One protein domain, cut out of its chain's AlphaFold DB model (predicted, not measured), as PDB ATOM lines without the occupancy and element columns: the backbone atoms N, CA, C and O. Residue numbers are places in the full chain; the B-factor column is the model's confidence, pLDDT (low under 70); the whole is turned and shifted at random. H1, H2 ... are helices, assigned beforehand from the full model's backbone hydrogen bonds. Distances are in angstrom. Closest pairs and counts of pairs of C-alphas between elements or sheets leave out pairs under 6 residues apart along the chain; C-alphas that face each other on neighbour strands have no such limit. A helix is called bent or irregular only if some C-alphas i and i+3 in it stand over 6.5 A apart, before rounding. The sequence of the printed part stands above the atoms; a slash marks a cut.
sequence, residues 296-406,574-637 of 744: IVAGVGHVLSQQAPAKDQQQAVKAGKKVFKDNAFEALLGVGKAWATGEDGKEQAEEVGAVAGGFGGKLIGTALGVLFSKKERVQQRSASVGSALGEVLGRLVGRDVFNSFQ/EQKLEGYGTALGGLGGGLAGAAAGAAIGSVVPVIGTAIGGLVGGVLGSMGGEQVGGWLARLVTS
ATOM      1  N   ILE A 296      44.085 -28.264  19.186       36.34
ATOM      2  CA  ILE A 296      45.420 -27.860  19.663       36.34
ATOM      3  C   ILE A 296      45.861 -26.551  18.987       36.34
ATOM      4  O   ILE A 296      46.343 -25.636  19.654       36.34
ATOM      5  N   VAL A 297      45.643 -26.406  17.677       40.69
ATOM      6  CA  VAL A 297      45.985 -25.178  16.937       40.69
ATOM      7  C   VAL A 297      45.081 -24.000  17.331       40.69
ATOM      8  O   VAL A 297      45.569 -22.877  17.480       40.69
ATOM      9  N   ALA A 298      43.787 -24.239  17.563       38.44
ATOM     10  CA  ALA A 298      42.834 -23.224  18.013       38.44
ATOM     11  C   ALA A 298      43.089 -22.786  19.468       38.44
ATOM     12  O   ALA A 298      43.074 -21.589  19.759       38.44
ATOM     13  N   GLY A 299      43.411 -23.726  20.361       36.06
ATOM     14  CA  GLY A 299      43.770 -23.454  21.756       36.06
ATOM     15  C   GLY A 299      45.081 -22.676  21.880       36.06
ATOM     16  O   GLY A 299      45.152 -21.686  22.610       36.06
ATOM     17  N   VAL A 300      46.094 -23.035  21.082       42.41
ATOM     18  CA  VAL A 300      47.350 -22.276  20.987       42.41
ATOM     19  C   VAL A 300      47.097 -20.878  20.410       42.41
ATOM     20  O   VAL A 300      47.613 -19.900  20.943       42.41
ATOM     21  N   GLY A 301      46.239 -20.736  19.396       38.84
ATOM     22  CA  GLY A 301      45.823 -19.430  18.873       38.84
ATOM     23  C   GLY A 301      45.126 -18.552  19.919       38.84
ATOM     24  O   GLY A 301      45.412 -17.357  20.013       38.84
ATOM     25  N   HIS A 302      44.268 -19.143  20.755       36.38
ATOM     26  CA  HIS A 302      43.524 -18.421  21.783       36.38
ATOM     27  C   HIS A 302      44.422 -17.953  22.941       36.38
ATOM     28  O   HIS A 302      44.266 -16.821  23.406       36.38
ATOM     29  N   VAL A 303      45.402 -18.755  23.368       42.28
ATOM     30  CA  VAL A 303      46.368 -18.370  24.417       42.28
ATOM     31  C   VAL A 303      47.380 -17.347  23.892       42.28
ATOM     32  O   VAL A 303      47.672 -16.356  24.564       42.28
ATOM     33  N   LEU A 304      47.850 -17.507  22.650       43.41
ATOM     34  CA  LEU A 304      48.741 -16.537  22.006       43.41
ATOM     35  C   LEU A 304      48.056 -15.186  21.742       43.41
ATOM     36  O   LEU A 304      48.739 -14.157  21.722       43.41
ATOM     37  N   SER A 305      46.722 -15.164  21.597       45.66
ATOM     38  CA  SER A 305      45.940 -13.938  21.372       45.66
ATOM     39  C   SER A 305      45.995 -12.940  22.540       45.66
ATOM     40  O   SER A 305      45.821 -11.742  22.318       45.66
ATOM     41  N   GLN A 306      46.297 -13.397  23.763       50.28
ATOM     42  CA  GLN A 306      46.189 -12.569  24.971       50.28
ATOM     43  C   GLN A 306      47.477 -11.822  25.365       50.28
ATOM     44  O   GLN A 306      47.403 -10.910  26.186       50.28
ATOM     45  N   GLN A 307      48.652 -12.165  24.815       52.84
ATOM     46  CA  GLN A 307      49.943 -11.702  25.370       52.84
ATOM     47  C   GLN A 307      50.899 -10.981  24.399       52.84
ATOM     48  O   GLN A 307      51.952 -10.523  24.838       52.84
ATOM     49  N   ALA A 308      50.571 -10.824  23.111       54.06
ATOM     50  CA  ALA A 308      51.496 -10.246  22.125       54.06
ATOM     51  C   ALA A 308      50.852  -9.177  21.219       54.06
ATOM     52  O   ALA A 308      49.655  -9.234  20.940       54.06
ATOM     53  N   PRO A 309      51.623  -8.190  20.721       66.69
ATOM     54  CA  PRO A 309      51.126  -7.218  19.751       66.69
ATOM     55  C   PRO A 309      50.738  -7.910  18.432       66.69
ATOM     56  O   PRO A 309      51.431  -8.807  17.952       66.69
ATOM     57  N   ALA A 310      49.650  -7.454  17.800       69.88
ATOM     58  CA  ALA A 310      49.007  -8.121  16.657       69.88
ATOM     59  C   ALA A 310      49.939  -8.460  15.469       69.88
ATOM     60  O   ALA A 310      49.678  -9.402  14.722       69.88
ATOM     61  N   LYS A 311      51.041  -7.714  15.283       74.88
ATOM     62  CA  LYS A 311      52.031  -7.976  14.222       74.88
ATOM     63  C   LYS A 311      52.863  -9.234  14.491       74.88
ATOM     64  O   LYS A 311      53.075 -10.021  13.571       74.88
ATOM     65  N   ASP A 312      53.277  -9.441  15.738       77.25
ATOM     66  CA  ASP A 312      54.121 -10.573  16.131       77.25
ATOM     67  C   ASP A 312      53.281 -11.858  16.241       77.25
ATOM     68  O   ASP A 312      53.745 -12.939  15.884       77.25
ATOM     69  N   GLN A 313      51.991 -11.735  16.583       69.56
ATOM     70  CA  GLN A 313      51.025 -12.841  16.533       69.56
ATOM     71  C   GLN A 313      50.841 -13.394  15.120       69.56
ATOM     72  O   GLN A 313      50.889 -14.605  14.918       69.56
ATOM     73  N   GLN A 314      50.678 -12.527  14.116       79.12
ATOM     74  CA  GLN A 314      50.549 -12.987  12.732       79.12
ATOM     75  C   GLN A 314      51.813 -13.696  12.244       79.12
ATOM     76  O   GLN A 314      51.716 -14.635  11.455       79.12
ATOM     77  N   GLN A 315      52.993 -13.269  12.697       83.25
ATOM     78  CA  GLN A 315      54.252 -13.933  12.357       83.25
ATOM     79  C   GLN A 315      54.377 -15.293  13.046       83.25
ATOM     80  O   GLN A 315      54.740 -16.261  12.384       83.25
ATOM     81  N   ALA A 316      53.994 -15.393  14.319       72.00
ATOM     82  CA  ALA A 316      53.963 -16.656  15.054       72.00
ATOM     83  C   ALA A 316      52.969 -17.657  14.439       72.00
ATOM     84  O   ALA A 316      53.315 -18.816  14.231       72.00
ATOM     85  N   VAL A 317      51.773 -17.201  14.050       73.12
ATOM     86  CA  VAL A 317      50.761 -18.035  13.377       73.12
ATOM     87  C   VAL A 317      51.228 -18.459  11.983       73.12
ATOM     88  O   VAL A 317      51.053 -19.614  11.603       73.12
ATOM     89  N   LYS A 318      51.871 -17.569  11.216       84.00
ATOM     90  CA  LYS A 318      52.446 -17.916   9.903       84.00
ATOM     91  C   LYS A 318      53.586 -18.926  10.031       84.00
ATOM     92  O   LYS A 318      53.637 -19.872   9.248       84.00
ATOM     93  N   ALA A 319      54.469 -18.748  11.013       81.94
ATOM     94  CA  ALA A 319      55.555 -19.678  11.298       81.94
ATOM     95  C   ALA A 319      55.012 -21.044  11.743       81.94
ATOM     96  O   ALA A 319      55.418 -22.062  11.189       81.94
ATOM     97  N   GLY A 320      54.028 -21.064  12.646       73.50
ATOM     98  CA  GLY A 320      53.350 -22.284  13.087       73.50
ATOM     99  C   GLY A 320      52.640 -23.008  11.943       73.50
ATOM    100  O   GLY A 320      52.833 -24.205  11.768       73.50
ATOM    101  N   LYS A 321      51.902 -22.287  11.088       78.88
ATOM    102  CA  LYS A 321      51.235 -22.862   9.905       78.88
ATOM    103  C   LYS A 321      52.233 -23.446   8.903       78.88
ATOM    104  O   LYS A 321      51.948 -24.475   8.297       78.88
ATOM    105  N   LYS A 322      53.397 -22.809   8.731       83.88
ATOM    106  CA  LYS A 322      54.475 -23.324   7.877       83.88
ATOM    107  C   LYS A 322      55.042 -24.631   8.439       83.88
ATOM    108  O   LYS A 322      55.072 -25.628   7.733       83.88
ATOM    109  N   VAL A 323      55.409 -24.648   9.721       78.06
ATOM    110  CA  VAL A 323      55.941 -25.847  10.394       78.06
ATOM    111  C   VAL A 323      54.914 -26.978  10.393       78.06
ATOM    112  O   VAL A 323      55.281 -28.122  10.145       78.06
ATOM    113  N   PHE A 324      53.633 -26.658  10.586       80.81
ATOM    114  CA  PHE A 324      52.541 -27.613  10.459       80.81
ATOM    115  C   PHE A 324      52.481 -28.209   9.050       80.81
ATOM    116  O   PHE A 324      52.565 -29.417   8.904       80.81
ATOM    117  N   LYS A 325      52.415 -27.382   8.002       84.12
ATOM    118  CA  LYS A 325      52.352 -27.869   6.618       84.12
ATOM    119  C   LYS A 325      53.559 -28.739   6.246       84.12
ATOM    120  O   LYS A 325      53.387 -29.750   5.577       84.12
ATOM    121  N   ASP A 326      54.747 -28.355   6.703       84.31
ATOM    122  CA  ASP A 326      55.996 -29.025   6.342       84.31
ATOM    123  C   ASP A 326      56.221 -30.334   7.127       84.31
ATOM    124  O   ASP A 326      56.977 -31.182   6.670       84.31
ATOM    125  N   ASN A 327      55.598 -30.511   8.303       80.19
ATOM    126  CA  ASN A 327      55.897 -31.632   9.214       80.19
ATOM    127  C   ASN A 327      54.653 -32.439   9.649       80.19
ATOM    128  O   ASN A 327      54.804 -33.459  10.314       80.19
ATOM    129  N   ALA A 328      53.425 -32.021   9.312       73.81
ATOM    130  CA  ALA A 328      52.200 -32.714   9.733       73.81
ATOM    131  C   ALA A 328      52.088 -34.116   9.126       73.81
ATOM    132  O   ALA A 328      51.660 -35.037   9.812       73.81
ATOM    133  N   PHE A 329      52.506 -34.295   7.870       72.00
ATOM    134  CA  PHE A 329      52.511 -35.611   7.231       72.00
ATOM    135  C   PHE A 329      53.533 -36.556   7.880       72.00
ATOM    136  O   PHE A 329      53.232 -37.718   8.116       72.00
ATOM    137  N   GLU A 330      54.712 -36.046   8.246       75.44
ATOM    138  CA  GLU A 330      55.741 -36.817   8.957       75.44
ATOM    139  C   GLU A 330      55.286 -37.200  10.373       75.44
ATOM    140  O   GLU A 330      55.496 -38.330  10.803       75.44
ATOM    141  N   ALA A 331      54.597 -36.298  11.076       69.56
ATOM    142  CA  ALA A 331      53.993 -36.598  12.372       69.56
ATOM    143  C   ALA A 331      52.878 -37.652  12.259       69.56
ATOM    144  O   ALA A 331      52.818 -38.563  13.079       69.56
ATOM    145  N   LEU A 332      52.036 -37.568  11.223       65.50
ATOM    146  CA  LEU A 332      50.984 -38.551  10.947       65.50
ATOM    147  C   LEU A 332      51.576 -39.934  10.625       65.50
ATOM    148  O   LEU A 332      51.130 -40.941  11.168       65.50
ATOM    149  N   LEU A 333      52.618 -39.978   9.789       78.12
ATOM    150  CA  LEU A 333      53.360 -41.203   9.490       78.12
ATOM    151  C   LEU A 333      54.066 -41.761  10.725       78.12
ATOM    152  O   LEU A 333      54.073 -42.971  10.922       78.12
ATOM    153  N   GLY A 334      54.644 -40.902  11.564       74.19
ATOM    154  CA  GLY A 334      55.284 -41.307  12.812       74.19
ATOM    155  C   GLY A 334      54.296 -41.951  13.785       74.19
ATOM    156  O   GLY A 334      54.619 -42.972  14.380       74.19
ATOM    157  N   VAL A 335      53.075 -41.411  13.886       71.44
ATOM    158  CA  VAL A 335      51.986 -42.006  14.679       71.44
ATOM    159  C   VAL A 335      51.544 -43.345  14.087       71.44
ATOM    160  O   VAL A 335      51.405 -44.312  14.829       71.44
ATOM    161  N   GLY A 336      51.376 -43.430  12.763       71.69
ATOM    162  CA  GLY A 336      51.021 -44.683  12.088       71.69
ATOM    163  C   GLY A 336      52.096 -45.765  12.228       71.69
ATOM    164  O   GLY A 336      51.778 -46.933  12.429       71.69
ATOM    165  N   LYS A 337      53.374 -45.374  12.190       78.75
ATOM    166  CA  LYS A 337      54.505 -46.283  12.401       78.75
ATOM    167  C   LYS A 337      54.551 -46.791  13.840       78.75
ATOM    168  O   LYS A 337      54.639 -47.995  14.011       78.75
ATOM    169  N   ALA A 338      54.431 -45.906  14.829       70.00
ATOM    170  CA  ALA A 338      54.373 -46.264  16.250       70.00
ATOM    171  C   ALA A 338      53.218 -47.231  16.568       70.00
ATOM    172  O   ALA A 338      53.364 -48.164  17.352       70.00
ATOM    173  N   TRP A 339      52.072 -47.047  15.905       71.31
ATOM    174  CA  TRP A 339      50.944 -47.977  15.997       71.31
ATOM    175  C   TRP A 339      51.258 -49.363  15.430       71.31
ATOM    176  O   TRP A 339      50.802 -50.363  15.971       71.31
ATOM    177  N   ALA A 340      52.026 -49.429  14.343       67.62
ATOM    178  CA  ALA A 340      52.367 -50.680  13.675       67.62
ATOM    179  C   ALA A 340      53.557 -51.420  14.314       67.62
ATOM    180  O   ALA A 340      53.713 -52.614  14.077       67.62
ATOM    181  N   THR A 341      54.416 -50.729  15.072       69.75
ATOM    182  CA  THR A 341      55.653 -51.305  15.629       69.75
ATOM    183  C   THR A 341      55.536 -51.821  17.056       69.75
ATOM    184  O   THR A 341      56.367 -52.636  17.444       69.75
ATOM    185  N   GLY A 342      54.547 -51.381  17.838       67.50
ATOM    186  CA  GLY A 342      54.390 -51.861  19.211       67.50
ATOM    187  C   GLY A 342      53.702 -53.226  19.270       67.50
ATOM    188  O   GLY A 342      52.586 -53.371  18.773       67.50
ATOM    189  N   GLU A 343      54.337 -54.211  19.906       69.31
ATOM    190  CA  GLU A 343      53.721 -55.517  20.208       69.31
ATOM    191  C   GLU A 343      52.746 -55.421  21.401       69.31
ATOM    192  O   GLU A 343      51.771 -56.169  21.467       69.31
ATOM    193  N   ASP A 344      52.950 -54.437  22.288       77.88
ATOM    194  CA  ASP A 344      52.124 -54.170  23.466       77.88
ATOM    195  C   ASP A 344      51.406 -52.812  23.374       77.88
ATOM    196  O   ASP A 344      52.010 -51.779  23.072       77.88
ATOM    197  N   GLY A 345      50.121 -52.765  23.747       73.06
ATOM    198  CA  GLY A 345      49.315 -51.532  23.702       73.06
ATOM    199  C   GLY A 345      49.866 -50.378  24.556       73.06
ATOM    200  O   GLY A 345      49.613 -49.208  24.267       73.06
ATOM    201  N   LYS A 346      50.669 -50.691  25.581       79.38
ATOM    202  CA  LYS A 346      51.361 -49.696  26.410       79.38
ATOM    203  C   LYS A 346      52.463 -48.986  25.634       79.38
ATOM    204  O   LYS A 346      52.580 -47.768  25.708       79.38
ATOM    205  N   GLU A 347      53.264 -49.760  24.911       80.25
ATOM    206  CA  GLU A 347      54.384 -49.252  24.125       80.25
ATOM    207  C   GLU A 347      53.862 -48.461  22.924       80.25
ATOM    208  O   GLU A 347      54.313 -47.343  22.694       80.25
ATOM    209  N   GLN A 348      52.787 -48.939  22.283       78.38
ATOM    210  CA  GLN A 348      52.065 -48.174  21.260       78.38
ATOM    211  C   GLN A 348      51.588 -46.814  21.796       78.38
ATOM    212  O   GLN A 348      51.820 -45.782  21.169       78.38
ATOM    213  N   ALA A 349      50.951 -46.772  22.972       70.69
ATOM    214  CA  ALA A 349      50.458 -45.521  23.549       70.69
ATOM    215  C   ALA A 349      51.594 -44.559  23.950       70.69
ATOM    216  O   ALA A 349      51.475 -43.345  23.761       70.69
ATOM    217  N   GLU A 350      52.709 -45.083  24.465       81.81
ATOM    218  CA  GLU A 350      53.905 -44.300  24.786       81.81
ATOM    219  C   GLU A 350      54.571 -43.724  23.529       81.81
ATOM    220  O   GLU A 350      54.912 -42.540  23.513       81.81
ATOM    221  N   GLU A 351      54.726 -44.517  22.466       81.44
ATOM    222  CA  GLU A 351      55.336 -44.086  21.205       81.44
ATOM    223  C   GLU A 351      54.454 -43.086  20.448       81.44
ATOM    224  O   GLU A 351      54.938 -42.046  19.992       81.44
ATOM    225  N   VAL A 352      53.145 -43.332  20.382       78.50
ATOM    226  CA  VAL A 352      52.171 -42.401  19.792       78.50
ATOM    227  C   VAL A 352      52.148 -41.090  20.566       78.50
ATOM    228  O   VAL A 352      52.179 -40.011  19.966       78.50
ATOM    229  N   GLY A 353      52.161 -41.177  21.897       76.88
ATOM    230  CA  GLY A 353      52.281 -40.028  22.778       76.88
ATOM    231  C   GLY A 353      53.568 -39.249  22.518       76.88
ATOM    232  O   GLY A 353      53.519 -38.031  22.362       76.88
ATOM    233  N   ALA A 354      54.712 -39.929  22.401       84.62
ATOM    234  CA  ALA A 354      56.011 -39.321  22.114       84.62
ATOM    235  C   ALA A 354      56.007 -38.533  20.797       84.62
ATOM    236  O   ALA A 354      56.435 -37.379  20.761       84.62
ATOM    237  N   VAL A 355      55.497 -39.137  19.721       82.38
ATOM    238  CA  VAL A 355      55.465 -38.523  18.388       82.38
ATOM    239  C   VAL A 355      54.509 -37.329  18.361       82.38
ATOM    240  O   VAL A 355      54.887 -36.242  17.911       82.38
ATOM    241  N   ALA A 356      53.295 -37.492  18.894       77.38
ATOM    242  CA  ALA A 356      52.307 -36.416  18.964       77.38
ATOM    243  C   ALA A 356      52.794 -35.258  19.852       77.38
ATOM    244  O   ALA A 356      52.708 -34.085  19.476       77.38
ATOM    245  N   GLY A 357      53.373 -35.588  21.007       77.81
ATOM    246  CA  GLY A 357      53.946 -34.634  21.943       77.81
ATOM    247  C   GLY A 357      55.146 -33.897  21.356       77.81
ATOM    248  O   GLY A 357      55.223 -32.673  21.460       77.81
ATOM    249  N   GLY A 358      56.053 -34.594  20.668       86.19
ATOM    250  CA  GLY A 358      57.214 -33.993  20.013       86.19
ATOM    251  C   GLY A 358      56.825 -33.019  18.899       86.19
ATOM    252  O   GLY A 358      57.384 -31.921  18.800       86.19
ATOM    253  N   PHE A 359      55.808 -33.362  18.108       87.06
ATOM    254  CA  PHE A 359      55.256 -32.469  17.091       87.06
ATOM    255  C   PHE A 359      54.572 -31.236  17.705       87.06
ATOM    256  O   PHE A 359      54.888 -30.103  17.328       87.06
ATOM    257  N   GLY A 360      53.700 -31.432  18.701       77.75
ATOM    258  CA  GLY A 360      53.038 -30.337  19.419       77.75
ATOM    259  C   GLY A 360      54.040 -29.404  20.108       77.75
ATOM    260  O   GLY A 360      53.952 -28.178  20.003       77.75
ATOM    261  N   GLY A 361      55.071 -29.979  20.721       81.75
ATOM    262  CA  GLY A 361      56.178 -29.258  21.328       81.75
ATOM    263  C   GLY A 361      56.994 -28.440  20.323       81.75
ATOM    264  O   GLY A 361      57.350 -27.297  20.609       81.75
ATOM    265  N   LYS A 362      57.236 -28.956  19.110       90.69
ATOM    266  CA  LYS A 362      57.909 -28.221  18.020       90.69
ATOM    267  C   LYS A 362      57.076 -27.025  17.544       90.69
ATOM    268  O   LYS A 362      57.621 -25.939  17.326       90.69
ATOM    269  N   LEU A 363      55.757 -27.185  17.420       82.44
ATOM    270  CA  LEU A 363      54.844 -26.097  17.044       82.44
ATOM    271  C   LEU A 363      54.827 -24.982  18.093       82.44
ATOM    272  O   LEU A 363      54.982 -23.806  17.760       82.44
ATOM    273  N   ILE A 364      54.713 -25.344  19.369       82.25
ATOM    274  CA  ILE A 364      54.717 -24.374  20.467       82.25
ATOM    275  C   ILE A 364      56.100 -23.720  20.592       82.25
ATOM    276  O   ILE A 364      56.208 -22.498  20.688       82.25
ATOM    277  N   GLY A 365      57.177 -24.504  20.508       82.31
ATOM    278  CA  GLY A 365      58.553 -24.018  20.586       82.31
ATOM    279  C   GLY A 365      58.927 -23.050  19.462       82.31
ATOM    280  O   GLY A 365      59.642 -22.073  19.698       82.31
ATOM    281  N   THR A 366      58.415 -23.263  18.247       85.06
ATOM    282  CA  THR A 366      58.610 -22.337  17.115       85.06
ATOM    283  C   THR A 366      57.791 -21.059  17.278       85.06
ATOM    284  O   THR A 366      58.339 -19.968  17.112       85.06
ATOM    285  N   ALA A 367      56.518 -21.162  17.677       78.88
ATOM    286  CA  ALA A 367      55.667 -20.001  17.932       78.88
ATOM    287  C   ALA A 367      56.230 -19.112  19.057       78.88
ATOM    288  O   ALA A 367      56.359 -17.899  18.885       78.88
ATOM    289  N   LEU A 368      56.653 -19.712  20.176       78.38
ATOM    290  CA  LEU A 368      57.287 -18.997  21.287       78.38
ATOM    291  C   LEU A 368      58.656 -18.428  20.894       78.38
ATOM    292  O   LEU A 368      58.986 -17.303  21.262       78.38
ATOM    293  N   GLY A 369      59.439 -19.154  20.094       82.44
ATOM    294  CA  GLY A 369      60.710 -18.656  19.572       82.44
ATOM    295  C   GLY A 369      60.557 -17.340  18.819       82.44
ATOM    296  O   GLY A 369      61.306 -16.395  19.069       82.44
ATOM    297  N   VAL A 370      59.568 -17.276  17.922       85.19
ATOM    298  CA  VAL A 370      59.277 -16.091  17.100       85.19
ATOM    299  C   VAL A 370      58.741 -14.933  17.943       85.19
ATOM    300  O   VAL A 370      59.101 -13.785  17.687       85.19
ATOM    301  N   LEU A 371      57.939 -15.217  18.972       76.62
ATOM    302  CA  LEU A 371      57.361 -14.190  19.846       76.62
ATOM    303  C   LEU A 371      58.374 -13.572  20.815       76.62
ATOM    304  O   LEU A 371      58.330 -12.370  21.061       76.62
ATOM    305  N   PHE A 372      59.294 -14.370  21.359       80.38
ATOM    306  CA  PHE A 372      60.205 -13.918  22.415       80.38
ATOM    307  C   PHE A 372      61.610 -13.564  21.916       80.38
ATOM    308  O   PHE A 372      62.387 -12.952  22.653       80.38
ATOM    309  N   SER A 373      61.973 -13.910  20.675       82.06
ATOM    310  CA  SER A 373      63.297 -13.587  20.143       82.06
ATOM    311  C   SER A 373      63.320 -13.314  18.643       82.06
ATOM    312  O   SER A 373      62.864 -14.107  17.827       82.06
ATOM    313  N   LYS A 374      63.987 -12.219  18.256       83.06
ATOM    314  CA  LYS A 374      64.296 -11.902  16.849       83.06
ATOM    315  C   LYS A 374      65.539 -12.630  16.319       83.06
ATOM    316  O   LYS A 374      65.856 -12.512  15.141       83.06
ATOM    317  N   LYS A 375      66.287 -13.338  17.176       86.69
ATOM    318  CA  LYS A 375      67.499 -14.063  16.770       86.69
ATOM    319  C   LYS A 375      67.123 -15.445  16.244       86.69
ATOM    320  O   LYS A 375      66.668 -16.289  17.008       86.69
ATOM    321  N   GLU A 376      67.426 -15.708  14.978       84.69
ATOM    322  CA  GLU A 376      67.139 -16.985  14.304       84.69
ATOM    323  C   GLU A 376      67.743 -18.200  15.037       84.69
ATOM    324  O   GLU A 376      67.095 -19.231  15.206       84.69
ATOM    325  N   ARG A 377      68.940 -18.040  15.621       81.44
ATOM    326  CA  ARG A 377      69.578 -19.078  16.455       81.44
ATOM    327  C   ARG A 377      68.796 -19.422  17.728       81.44
ATOM    328  O   ARG A 377      68.912 -20.539  18.223       81.44
ATOM    329  N   VAL A 378      68.033 -18.478  18.279       79.75
ATOM    330  CA  VAL A 378      67.192 -18.708  19.467       79.75
ATOM    331  C   VAL A 378      65.879 -19.379  19.061       79.75
ATOM    332  O   VAL A 378      65.437 -20.281  19.761       79.75
ATOM    333  N   GLN A 379      65.323 -19.024  17.900       84.88
ATOM    334  CA  GLN A 379      64.114 -19.646  17.341       84.88
ATOM    335  C   GLN A 379      64.323 -21.126  16.990       84.88
ATOM    336  O   GLN A 379      63.474 -21.967  17.277       84.88
ATOM    337  N   GLN A 380      65.480 -21.472  16.417       82.56
ATOM    338  CA  GLN A 380      65.824 -22.873  16.146       82.56
ATOM    339  C   GLN A 380      65.988 -23.679  17.441       82.56
ATOM    340  O   GLN A 380      65.518 -24.811  17.529       82.56
ATOM    341  N   ARG A 381      66.605 -23.084  18.473       86.94
ATOM    342  CA  ARG A 381      66.775 -23.740  19.778       86.94
ATOM    343  C   ARG A 381      65.459 -23.910  20.529       86.94
ATOM    344  O   ARG A 381      65.276 -24.931  21.181       86.94
ATOM    345  N   SER A 382      64.538 -22.952  20.455       75.75
ATOM    346  CA  SER A 382      63.235 -23.087  21.112       75.75
ATOM    347  C   SER A 382      62.371 -24.156  20.444       75.75
ATOM    348  O   SER A 382      61.654 -24.864  21.142       75.75
ATOM    349  N   ALA A 383      62.490 -24.339  19.125       81.81
ATOM    350  CA  ALA A 383      61.844 -25.430  18.398       81.81
ATOM    351  C   ALA A 383      62.357 -26.809  18.841       81.81
ATOM    352  O   ALA A 383      61.552 -27.691  19.128       81.81
ATOM    353  N   SER A 384      63.682 -26.978  18.934       85.50
ATOM    354  CA  SER A 384      64.299 -28.244  19.357       85.50
ATOM    355  C   SER A 384      64.062 -28.556  20.835       85.50
ATOM    356  O   SER A 384      63.865 -29.707  21.208       85.50
ATOM    357  N   VAL A 385      64.076 -27.530  21.694       86.62
ATOM    358  CA  VAL A 385      63.723 -27.684  23.114       86.62
ATOM    359  C   VAL A 385      62.245 -28.035  23.245       86.62
ATOM    360  O   VAL A 385      61.900 -28.929  24.008       86.62
ATOM    361  N   GLY A 386      61.385 -27.374  22.468       80.25
ATOM    362  CA  GLY A 386      59.960 -27.660  22.423       80.25
ATOM    363  C   GLY A 386      59.677 -29.103  22.021       80.25
ATOM    364  O   GLY A 386      58.931 -29.776  22.719       80.25
ATOM    365  N   SER A 387      60.309 -29.615  20.960       88.50
ATOM    366  CA  SER A 387      60.110 -31.002  20.529       88.50
ATOM    367  C   SER A 387      60.602 -32.020  21.555       88.50
ATOM    368  O   SER A 387      59.875 -32.954  21.864       88.50
ATOM    369  N   ALA A 388      61.790 -31.826  22.139       86.06
ATOM    370  CA  ALA A 388      62.323 -32.745  23.147       86.06
ATOM    371  C   ALA A 388      61.447 -32.782  24.411       86.06
ATOM    372  O   ALA A 388      61.174 -33.843  24.966       86.06
ATOM    373  N   LEU A 389      60.975 -31.615  24.854       75.19
ATOM    374  CA  LEU A 389      60.116 -31.497  26.030       75.19
ATOM    375  C   LEU A 389      58.713 -32.053  25.756       75.19
ATOM    376  O   LEU A 389      58.130 -32.725  26.604       75.19
ATOM    377  N   GLY A 390      58.204 -31.826  24.547       77.44
ATOM    378  CA  GLY A 390      56.954 -32.390  24.069       77.44
ATOM    379  C   GLY A 390      56.993 -33.913  23.950       77.44
ATOM    380  O   GLY A 390      56.032 -34.562  24.329       77.44
ATOM    381  N   GLU A 391      58.100 -34.500  23.499       89.19
ATOM    382  CA  GLU A 391      58.254 -35.955  23.378       89.19
ATOM    383  C   GLU A 391      58.260 -36.644  24.751       89.19
ATOM    384  O   GLU A 391      57.595 -37.660  24.950       89.19
ATOM    385  N   VAL A 392      58.960 -36.062  25.731       82.94
ATOM    386  CA  VAL A 392      58.978 -36.567  27.114       82.94
ATOM    387  C   VAL A 392      57.588 -36.487  27.746       82.94
ATOM    388  O   VAL A 392      57.116 -37.475  28.309       82.94
ATOM    389  N   LEU A 393      56.912 -35.339  27.629       66.69
ATOM    390  CA  LEU A 393      55.541 -35.176  28.127       66.69
ATOM    391  C   LEU A 393      54.553 -36.082  27.391       66.69
ATOM    392  O   LEU A 393      53.656 -36.645  28.008       66.69
ATOM    393  N   GLY A 394      54.751 -36.253  26.090       71.38
ATOM    394  CA  GLY A 394      53.964 -37.127  25.240       71.38
ATOM    395  C   GLY A 394      54.011 -38.582  25.692       71.38
ATOM    396  O   GLY A 394      52.961 -39.200  25.839       71.38
ATOM    397  N   ARG A 395      55.204 -39.107  26.008       86.31
ATOM    398  CA  ARG A 395      55.359 -40.455  26.584       86.31
ATOM    399  C   ARG A 395      54.637 -40.603  27.922       86.31
ATOM    400  O   ARG A 395      53.958 -41.597  28.147       86.31
ATOM    401  N   LEU A 396      54.773 -39.612  28.806       70.81
ATOM    402  CA  LEU A 396      54.118 -39.603  30.119       70.81
ATOM    403  C   LEU A 396      52.589 -39.643  29.996       70.81
ATOM    404  O   LEU A 396      51.955 -40.496  30.609       70.81
ATOM    405  N   VAL A 397      52.014 -38.772  29.163       68.12
ATOM    406  CA  VAL A 397      50.562 -38.716  28.944       68.12
ATOM    407  C   VAL A 397      50.060 -39.968  28.226       68.12
ATOM    408  O   VAL A 397      49.048 -40.528  28.636       68.12
ATOM    409  N   GLY A 398      50.775 -40.449  27.204       66.31
ATOM    410  CA  GLY A 398      50.434 -41.692  26.505       66.31
ATOM    411  C   GLY A 398      50.367 -42.892  27.454       66.31
ATOM    412  O   GLY A 398      49.402 -43.655  27.433       66.31
ATOM    413  N   ARG A 399      51.336 -42.992  28.370       77.25
ATOM    414  CA  ARG A 399      51.373 -44.025  29.410       77.25
ATOM    415  C   ARG A 399      50.222 -43.921  30.412       77.25
ATOM    416  O   ARG A 399      49.606 -44.933  30.733       77.25
ATOM    417  N   ASP A 400      49.943 -42.727  30.929       69.12
ATOM    418  CA  ASP A 400      48.919 -42.530  31.966       69.12
ATOM    419  C   ASP A 400      47.497 -42.732  31.421       69.12
ATOM    420  O   ASP A 400      46.644 -43.303  32.106       69.12
ATOM    421  N   VAL A 401      47.253 -42.347  30.163       57.72
ATOM    422  CA  VAL A 401      45.996 -42.640  29.459       57.72
ATOM    423  C   VAL A 401      45.823 -44.150  29.298       57.72
ATOM    424  O   VAL A 401      44.772 -44.672  29.660       57.72
ATOM    425  N   PHE A 402      46.855 -44.876  28.857       65.06
ATOM    426  CA  PHE A 402      46.796 -46.337  28.734       65.06
ATOM    427  C   PHE A 402      46.541 -47.041  30.078       65.06
ATOM    428  O   PHE A 402      45.709 -47.944  30.159       65.06
ATOM    429  N   ASN A 403      47.204 -46.604  31.151       64.69
ATOM    430  CA  ASN A 403      46.991 -47.154  32.494       64.69
ATOM    431  C   ASN A 403      45.560 -46.911  32.998       64.69
ATOM    432  O   ASN A 403      44.945 -47.823  33.542       64.69
ATOM    433  N   SER A 404      44.989 -45.733  32.725       60.41
ATOM    434  CA  SER A 404      43.608 -45.399  33.106       60.41
ATOM    435  C   SER A 404      42.558 -46.274  32.402       60.41
ATOM    436  O   SER A 404      41.479 -46.501  32.946       60.41
ATOM    437  N   PHE A 405      42.865 -46.799  31.210       46.41
ATOM    438  CA  PHE A 405      42.005 -47.758  30.508       46.41
ATOM    439  C   PHE A 405      42.154 -49.200  31.022       46.41
ATOM    440  O   PHE A 405      41.224 -49.994  30.868       46.41
ATOM    441  N   GLN A 406      43.279 -49.545  31.656       52.91
ATOM    442  CA  GLN A 406      43.509 -50.882  32.217       52.91
ATOM    443  C   GLN A 406      42.900 -51.094  33.614       52.91
ATOM    444  O   GLN A 406      42.688 -52.242  34.000       52.91
ATOM    445  N   GLU A 574      16.055 -34.330  18.495       45.50
ATOM    446  CA  GLU A 574      16.894 -35.272  19.253       45.50
ATOM    447  C   GLU A 574      18.396 -35.156  18.936       45.50
ATOM    448  O   GLU A 574      19.216 -35.152  19.855       45.50
ATOM    449  N   GLN A 575      18.783 -34.953  17.668       48.41
ATOM    450  CA  GLN A 575      20.193 -34.734  17.290       48.41
ATOM    451  C   GLN A 575      20.732 -33.396  17.814       48.41
ATOM    452  O   GLN A 575      21.933 -33.239  18.049       48.41
ATOM    453  N   LYS A 576      19.830 -32.435  18.050       49.94
ATOM    454  CA  LYS A 576      20.155 -31.158  18.677       49.94
ATOM    455  C   LYS A 576      20.314 -31.286  20.190       49.94
ATOM    456  O   LYS A 576      21.076 -30.522  20.741       49.94
ATOM    457  N   LEU A 577      19.705 -32.229  20.904       51.91
ATOM    458  CA  LEU A 577      19.888 -32.260  22.364       51.91
ATOM    459  C   LEU A 577      21.107 -33.081  22.815       51.91
ATOM    460  O   LEU A 577      21.856 -32.627  23.682       51.91
ATOM    461  N   GLU A 578      21.386 -34.221  22.175       49.06
ATOM    462  CA  GLU A 578      22.575 -35.033  22.496       49.06
ATOM    463  C   GLU A 578      23.868 -34.378  21.977       49.06
ATOM    464  O   GLU A 578      24.876 -34.338  22.689       49.06
ATOM    465  N   GLY A 579      23.812 -33.749  20.794       52.47
ATOM    466  CA  GLY A 579      24.907 -32.944  20.247       52.47
ATOM    467  C   GLY A 579      25.153 -31.643  21.018       52.47
ATOM    468  O   GLY A 579      26.297 -31.211  21.131       52.47
ATOM    469  N   TYR A 580      24.117 -31.033  21.613       55.72
ATOM    470  CA  TYR A 580      24.293 -29.828  22.432       55.72
ATOM    471  C   TYR A 580      24.815 -30.149  23.830       55.72
ATOM    472  O   TYR A 580      25.671 -29.417  24.308       55.72
ATOM    473  N   GLY A 581      24.362 -31.219  24.491       57.12
ATOM    474  CA  GLY A 581      24.832 -31.578  25.837       57.12
ATOM    475  C   GLY A 581      26.296 -32.024  25.871       57.12
ATOM    476  O   GLY A 581      27.042 -31.654  26.777       57.12
ATOM    477  N   THR A 582      26.731 -32.749  24.842       64.56
ATOM    478  CA  THR A 582      28.132 -33.164  24.679       64.56
ATOM    479  C   THR A 582      29.016 -32.014  24.202       64.56
ATOM    480  O   THR A 582      30.086 -31.817  24.770       64.56
ATOM    481  N   ALA A 583      28.564 -31.174  23.261       58.41
ATOM    482  CA  ALA A 583      29.343 -30.016  22.808       58.41
ATOM    483  C   ALA A 583      29.424 -28.890  23.859       58.41
ATOM    484  O   ALA A 583      30.493 -28.305  24.046       58.41
ATOM    485  N   LEU A 584      28.337 -28.596  24.587       60.19
ATOM    486  CA  LEU A 584      28.353 -27.659  25.721       60.19
ATOM    487  C   LEU A 584      29.071 -28.252  26.932       60.19
ATOM    488  O   LEU A 584      29.744 -27.513  27.643       60.19
ATOM    489  N   GLY A 585      28.973 -29.563  27.154       61.28
ATOM    490  CA  GLY A 585      29.723 -30.272  28.187       61.28
ATOM    491  C   GLY A 585      31.226 -30.262  27.916       61.28
ATOM    492  O   GLY A 585      32.000 -29.956  28.816       61.28
ATOM    493  N   GLY A 586      31.649 -30.496  26.672       71.44
ATOM    494  CA  GLY A 586      33.053 -30.469  26.257       71.44
ATOM    495  C   GLY A 586      33.653 -29.066  26.243       71.44
ATOM    496  O   GLY A 586      34.758 -28.859  26.742       71.44
ATOM    497  N   LEU A 587      32.909 -28.059  25.767       70.69
ATOM    498  CA  LEU A 587      33.349 -26.659  25.835       70.69
ATOM    499  C   LEU A 587      33.307 -26.104  27.265       70.69
ATOM    500  O   LEU A 587      34.241 -25.426  27.691       70.69
ATOM    501  N   GLY A 588      32.251 -26.404  28.024       75.69
ATOM    502  CA  GLY A 588      32.083 -25.976  29.413       75.69
ATOM    503  C   GLY A 588      33.081 -26.652  30.349       75.69
ATOM    504  O   GLY A 588      33.735 -25.981  31.143       75.69
ATOM    505  N   GLY A 589      33.272 -27.960  30.200       68.25
ATOM    506  CA  GLY A 589      34.278 -28.739  30.911       68.25
ATOM    507  C   GLY A 589      35.697 -28.377  30.491       68.25
ATOM    508  O   GLY A 589      36.566 -28.274  31.348       68.25
ATOM    509  N   GLY A 590      35.939 -28.090  29.211       81.12
ATOM    510  CA  GLY A 590      37.242 -27.641  28.721       81.12
ATOM    511  C   GLY A 590      37.642 -26.276  29.275       81.12
ATOM    512  O   GLY A 590      38.769 -26.091  29.722       81.12
ATOM    513  N   LEU A 591      36.715 -25.320  29.341       77.56
ATOM    514  CA  LEU A 591      36.985 -24.014  29.949       77.56
ATOM    515  C   LEU A 591      37.077 -24.091  31.478       77.56
ATOM    516  O   LEU A 591      37.967 -23.472  32.065       77.56
ATOM    517  N   ALA A 592      36.207 -24.866  32.131       79.50
ATOM    518  CA  ALA A 592      36.239 -25.059  33.580       79.50
ATOM    519  C   ALA A 592      37.498 -25.815  34.026       79.50
ATOM    520  O   ALA A 592      38.156 -25.421  34.987       79.50
ATOM    521  N   GLY A 593      37.882 -26.854  33.291       71.12
ATOM    522  CA  GLY A 593      39.113 -27.596  33.502       71.12
ATOM    523  C   GLY A 593      40.344 -26.754  33.188       71.12
ATOM    524  O   GLY A 593      41.308 -26.799  33.945       71.12
ATOM    525  N   ALA A 594      40.307 -25.910  32.151       81.25
ATOM    526  CA  ALA A 594      41.389 -24.967  31.883       81.25
ATOM    527  C   ALA A 594      41.540 -23.940  33.010       81.25
ATOM    528  O   ALA A 594      42.653 -23.643  33.432       81.25
ATOM    529  N   ALA A 595      40.441 -23.429  33.560       77.62
ATOM    530  CA  ALA A 595      40.485 -22.516  34.696       77.62
ATOM    531  C   ALA A 595      40.989 -23.210  35.976       77.62
ATOM    532  O   ALA A 595      41.854 -22.674  36.670       77.62
ATOM    533  N   ALA A 596      40.502 -24.418  36.268       75.31
ATOM    534  CA  ALA A 596      40.919 -25.201  37.430       75.31
ATOM    535  C   ALA A 596      42.388 -25.629  37.332       75.31
ATOM    536  O   ALA A 596      43.153 -25.472  38.281       75.31
ATOM    537  N   GLY A 597      42.819 -26.098  36.165       66.38
ATOM    538  CA  GLY A 597      44.206 -26.451  35.906       66.38
ATOM    539  C   GLY A 597      45.126 -25.230  35.936       66.38
ATOM    540  O   GLY A 597      46.215 -25.305  36.498       66.38
ATOM    541  N   ALA A 598      44.683 -24.076  35.429       76.88
ATOM    542  CA  ALA A 598      45.418 -22.818  35.551       76.88
ATOM    543  C   ALA A 598      45.565 -22.371  37.016       76.88
ATOM    544  O   ALA A 598      46.620 -21.862  37.403       76.88
ATOM    545  N   ALA A 599      44.539 -22.603  37.840       73.81
ATOM    546  CA  ALA A 599      44.564 -22.313  39.269       73.81
ATOM    547  C   ALA A 599      45.502 -23.261  40.037       73.81
ATOM    548  O   ALA A 599      46.327 -22.792  40.820       73.81
ATOM    549  N   ILE A 600      45.454 -24.572  39.766       69.88
ATOM    550  CA  ILE A 600      46.362 -25.568  40.367       69.88
ATOM    551  C   ILE A 600      47.810 -25.319  39.918       69.88
ATOM    552  O   ILE A 600      48.744 -25.389  40.714       69.88
ATOM    553  N   GLY A 601      48.005 -24.945  38.654       59.22
ATOM    554  CA  GLY A 601      49.299 -24.569  38.099       59.22
ATOM    555  C   GLY A 601      49.865 -23.248  38.638       59.22
ATOM    556  O   GLY A 601      51.028 -22.937  38.402       59.22
ATOM    557  N   SER A 602      49.105 -22.466  39.411       53.75
ATOM    558  CA  SER A 602      49.535 -21.154  39.917       53.75
ATOM    559  C   SER A 602      50.617 -21.201  41.015       53.75
ATOM    560  O   SER A 602      50.987 -20.151  41.545       53.75
ATOM    561  N   VAL A 603      51.171 -22.374  41.345       50.56
ATOM    562  CA  VAL A 603      52.323 -22.508  42.262       50.56
ATOM    563  C   VAL A 603      53.594 -21.860  41.674       50.56
ATOM    564  O   VAL A 603      54.456 -21.406  42.424       50.56
ATOM    565  N   VAL A 604      53.686 -21.731  40.339       33.75
ATOM    566  CA  VAL A 604      54.731 -20.962  39.635       33.75
ATOM    567  C   VAL A 604      54.069 -19.978  38.654       33.75
ATOM    568  O   VAL A 604      53.438 -20.426  37.690       33.75
ATOM    569  N   PRO A 605      54.210 -18.649  38.845       44.56
ATOM    570  CA  PRO A 605      53.563 -17.664  37.984       44.56
ATOM    571  C   PRO A 605      53.982 -17.815  36.515       44.56
ATOM    572  O   PRO A 605      55.138 -18.113  36.212       44.56
ATOM    573  N   VAL A 606      53.043 -17.544  35.602       65.31
ATOM    574  CA  VAL A 606      53.205 -17.538  34.132       65.31
ATOM    575  C   VAL A 606      53.341 -18.925  33.499       65.31
ATOM    576  O   VAL A 606      52.573 -19.252  32.600       65.31
ATOM    577  N   ILE A 607      54.275 -19.756  33.958       67.31
ATOM    578  CA  ILE A 607      54.542 -21.062  33.332       67.31
ATOM    579  C   ILE A 607      53.543 -22.107  33.827       67.31
ATOM    580  O   ILE A 607      52.939 -22.821  33.027       67.31
ATOM    581  N   GLY A 608      53.326 -22.165  35.141       48.94
ATOM    582  CA  GLY A 608      52.443 -23.161  35.724       48.94
ATOM    583  C   GLY A 608      50.972 -22.887  35.405       48.94
ATOM    584  O   GLY A 608      50.251 -23.814  35.061       48.94
ATOM    585  N   THR A 609      50.540 -21.623  35.378       75.25
ATOM    586  CA  THR A 609      49.171 -21.238  34.982       75.25
ATOM    587  C   THR A 609      48.861 -21.601  33.524       75.25
ATOM    588  O   THR A 609      47.764 -22.060  33.225       75.25
ATOM    589  N   ALA A 610      49.825 -21.436  32.612       70.19
ATOM    590  CA  ALA A 610      49.634 -21.756  31.197       70.19
ATOM    591  C   ALA A 610      49.642 -23.272  30.937       70.19
ATOM    592  O   ALA A 610      48.772 -23.778  30.235       70.19
ATOM    593  N   ILE A 611      50.592 -24.003  31.530       73.44
ATOM    594  CA  ILE A 611      50.676 -25.467  31.388       73.44
ATOM    595  C   ILE A 611      49.491 -26.130  32.086       73.44
ATOM    596  O   ILE A 611      48.827 -26.982  31.504       73.44
ATOM    597  N   GLY A 612      49.187 -25.690  33.304       58.84
ATOM    598  CA  GLY A 612      48.041 -26.160  34.062       58.84
ATOM    599  C   GLY A 612      46.732 -25.881  33.331       58.84
ATOM    600  O   GLY A 612      45.883 -26.761  33.271       58.84
ATOM    601  N   GLY A 613      46.582 -24.714  32.697       81.88
ATOM    602  CA  GLY A 613      45.385 -24.403  31.918       81.88
ATOM    603  C   GLY A 613      45.239 -25.229  30.642       81.88
ATOM    604  O   GLY A 613      44.129 -25.599  30.275       81.88
ATOM    605  N   LEU A 614      46.342 -25.588  29.989       81.19
ATOM    606  CA  LEU A 614      46.302 -26.464  28.815       81.19
ATOM    607  C   LEU A 614      45.976 -27.911  29.197       81.19
ATOM    608  O   LEU A 614      45.082 -28.511  28.606       81.19
ATOM    609  N   VAL A 615      46.653 -28.458  30.210       81.19
ATOM    610  CA  VAL A 615      46.419 -29.833  30.684       81.19
ATOM    611  C   VAL A 615      45.021 -29.962  31.283       81.19
ATOM    612  O   VAL A 615      44.277 -30.882  30.945       81.19
ATOM    613  N   GLY A 616      44.631 -28.999  32.116       67.31
ATOM    614  CA  GLY A 616      43.296 -28.933  32.684       67.31
ATOM    615  C   GLY A 616      42.219 -28.733  31.622       67.31
ATOM    616  O   GLY A 616      41.135 -29.282  31.766       67.31
ATOM    617  N   GLY A 617      42.503 -28.014  30.533       83.31
ATOM    618  CA  GLY A 617      41.547 -27.817  29.446       83.31
ATOM    619  C   GLY A 617      41.272 -29.082  28.642       83.31
ATOM    620  O   GLY A 617      40.118 -29.398  28.366       83.31
ATOM    621  N   VAL A 618      42.316 -29.850  28.328       82.75
ATOM    622  CA  VAL A 618      42.169 -31.125  27.610       82.75
ATOM    623  C   VAL A 618      41.440 -32.149  28.482       82.75
ATOM    624  O   VAL A 618      40.418 -32.694  28.063       82.75
ATOM    625  N   LEU A 619      41.883 -32.343  29.728       78.38
ATOM    626  CA  LEU A 619      41.229 -33.268  30.663       78.38
ATOM    627  C   LEU A 619      39.805 -32.824  31.017       78.38
ATOM    628  O   LEU A 619      38.902 -33.648  31.137       78.38
ATOM    629  N   GLY A 620      39.590 -31.516  31.138       72.81
ATOM    630  CA  GLY A 620      38.282 -30.924  31.378       72.81
ATOM    631  C   GLY A 620      37.309 -31.141  30.226       72.81
ATOM    632  O   GLY A 620      36.141 -31.418  30.480       72.81
ATOM    633  N   SER A 621      37.769 -31.073  28.972       76.56
ATOM    634  CA  SER A 621      36.915 -31.348  27.808       76.56
ATOM    635  C   SER A 621      36.498 -32.819  27.739       76.56
ATOM    636  O   SER A 621      35.310 -33.109  27.628       76.56
ATOM    637  N   MET A 622      37.434 -33.749  27.971       81.31
ATOM    638  CA  MET A 622      37.147 -35.192  27.988       81.31
ATOM    639  C   MET A 622      36.266 -35.621  29.178       81.31
ATOM    640  O   MET A 622      35.466 -36.551  29.067       81.31
ATOM    641  N   GLY A 623      36.398 -34.960  30.334       75.19
ATOM    642  CA  GLY A 623      35.530 -35.193  31.496       75.19
ATOM    643  C   GLY A 623      34.157 -34.524  31.363       75.19
ATOM    644  O   GLY A 623      33.141 -35.087  31.770       75.19
ATOM    645  N   GLY A 624      34.114 -33.339  30.755       64.75
ATOM    646  CA  GLY A 624      32.896 -32.566  30.531       64.75
ATOM    647  C   GLY A 624      31.959 -33.186  29.500       64.75
ATOM    648  O   GLY A 624      30.746 -33.091  29.659       64.75
ATOM    649  N   GLU A 625      32.488 -33.882  28.492       72.12
ATOM    650  CA  GLU A 625      31.688 -34.633  27.513       72.12
ATOM    651  C   GLU A 625      30.938 -35.809  28.156       72.12
ATOM    652  O   GLU A 625      29.762 -36.024  27.870       72.12
ATOM    653  N   GLN A 626      31.575 -36.529  29.086       74.75
ATOM    654  CA  GLN A 626      30.962 -37.670  29.778       74.75
ATOM    655  C   GLN A 626      29.895 -37.230  30.788       74.75
ATOM    656  O   GLN A 626      28.801 -37.797  30.836       74.75
ATOM    657  N   VAL A 627      30.183 -36.185  31.569       71.56
ATOM    658  CA  VAL A 627      29.227 -35.620  32.536       71.56
ATOM    659  C   VAL A 627      28.095 -34.876  31.820       71.56
ATOM    660  O   VAL A 627      26.936 -35.002  32.210       71.56
ATOM    661  N   GLY A 628      28.405 -34.151  30.743       66.12
ATOM    662  CA  GLY A 628      27.431 -33.461  29.899       66.12
ATOM    663  C   GLY A 628      26.506 -34.426  29.160       66.12
ATOM    664  O   GLY A 628      25.300 -34.203  29.134       66.12
ATOM    665  N   GLY A 629      27.035 -35.541  28.645       75.38
ATOM    666  CA  GLY A 629      26.236 -36.605  28.035       75.38
ATOM    667  C   GLY A 629      25.304 -37.302  29.032       75.38
ATOM    668  O   GLY A 629      24.150 -37.573  28.713       75.38
ATOM    669  N   TRP A 630      25.756 -37.537  30.268       77.00
ATOM    670  CA  TRP A 630      24.909 -38.110  31.320       77.00
ATOM    671  C   TRP A 630      23.816 -37.141  31.799       77.00
ATOM    672  O   TRP A 630      22.660 -37.535  31.931       77.00
ATOM    673  N   LEU A 631      24.147 -35.859  31.991       63.56
ATOM    674  CA  LEU A 631      23.172 -34.820  32.344       63.56
ATOM    675  C   LEU A 631      22.151 -34.584  31.226       63.56
ATOM    676  O   LEU A 631      20.969 -34.416  31.512       63.56
ATOM    677  N   ALA A 632      22.584 -34.620  29.964       65.50
ATOM    678  CA  ALA A 632      21.683 -34.545  28.820       65.50
ATOM    679  C   ALA A 632      20.677 -35.701  28.838       65.50
ATOM    680  O   ALA A 632      19.481 -35.470  28.689       65.50
ATOM    681  N   ARG A 633      21.145 -36.922  29.131       66.38
ATOM    682  CA  ARG A 633      20.290 -38.112  29.239       66.38
ATOM    683  C   ARG A 633      19.284 -38.026  30.385       66.38
ATOM    684  O   ARG A 633      18.142 -38.431  30.203       66.38
ATOM    685  N   LEU A 634      19.670 -37.453  31.525       70.44
ATOM    686  CA  LEU A 634      18.759 -37.259  32.657       70.44
ATOM    687  C   LEU A 634      17.656 -36.241  32.373       70.44
ATOM    688  O   LEU A 634      16.517 -36.448  32.782       70.44
ATOM    689  N   VAL A 635      17.978 -35.166  31.659       63.25
ATOM    690  CA  VAL A 635      16.994 -34.141  31.285       63.25
ATOM    691  C   VAL A 635      16.040 -34.656  30.200       63.25
ATOM    692  O   VAL A 635      14.897 -34.214  30.135       63.25
ATOM    693  N   THR A 636      16.459 -35.631  29.385       62.03
ATOM    694  CA  THR A 636      15.589 -36.259  28.375       62.03
ATOM    695  C   THR A 636      14.626 -37.314  28.926       62.03
ATOM    696  O   THR A 636      13.703 -37.698  28.213       62.03
ATOM    697  N   SER A 637      14.799 -37.781  30.168       51.84
ATOM    698  CA  SER A 637      14.043 -38.929  30.713       51.84
ATOM    699  C   SER A 637      12.568 -38.661  31.054       51.84
ATOM    700  O   SER A 637      11.840 -39.623  31.277       51.84
TER     701      SER A 637
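This is residues 296 to 406 and 574 to 637 of the 744 residues of an uncharacterized protein of Pseudomonas sp. 02C 26 (UniProt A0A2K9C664). Picture two helical lobes set side by side with little contact between them: one is a layer in which H3 runs between the bent helix H2 and the long helix H4, the other is a long hairpin of H5 and H6. The short helix H1 lies in the space between the lobes, near H2a, H3 and H6. The printed part has 175 residues with six named helices, H1 to H6 in that order, and no named strand; its class is all helix, and the helix packing is mostly aligned, at shallow tilts. The whole is compact, with a radius of gyration of the C-alphas of 18.0 A, and spans 60 by 45 by 34 A.

Start at H1, residues 296 to 304. Next comes H2, residues 310 to 341, assigned as one helix by its hydrogen bonds but bent, with C-alphas 326 and 329 7.5 A apart; its arms H2a, residues 310 to 326, and H2b, residues 329 to 341, stand at a steep tilt of 47 degrees. H1 and H2a are close but not clearly touching, the closest C-alphas being those of Leu 304 and Gln 313, 7.0 A apart. H3, residues 345 to 372, touches H2b with residues 348 to 359 alone, closest at the C-alphas of Val 335 and Val 352, 5.1 A; the two form a helical hairpin. Farther along, H3 touches H2a with residues 363 to 371 alone, closest at the C-alphas of Ala 316 and Ala 367, 4.7 A, opposite ways at a tilt of 36 degrees, only just steep. H4, residues 376 to 406, forms a hairpin with H3 at a shallow tilt of 30 degrees; their closest C-alphas, of Gly 358 and Glu 391, are 4.0 A apart. Past the cut, H5, residues 574 to 603, and H6, residues 607 to 636, form a hairpin at 29 degrees, a shallow tilt, with the C-alphas of Ala 594 and Gly 617 closest at 3.8 A. H4 is apart from both H5 and H6. Every O i to N i+4 pair is within hydrogen-bond range in H1, H2a, H2b, H3 and H4, and 25 of 26 are in each of H5 and H6.

Find C-alpha 296 at (45.420, -27.860, 19.663), where H1 begins. H3 is 39.2 A long and H4 45.0 A, ending at C-alpha 406 at (43.509, -50.882, 32.217). H5 is 44.1 A long and only just irregular, with C-alphas 600 and 603 7.0 A apart. H6, 42.1 A, has a kink of 34 degrees near residue 621 and ends at C-alpha 636 at (15.589, -36.259, 28.375).

The C-alphas farthest apart, of Arg 377 and Ser 637, are 60.7 A apart. Residues 407 to 573 are not printed, and C-alphas 406 and 574 are 33.5 A apart across the cut. The links printed whole are tight. Mean pLDDT of the printed part is 70.7; 65 residues are under 70, among them 296 to 310, 400 to 406, 574 to 585 and 600 to 608.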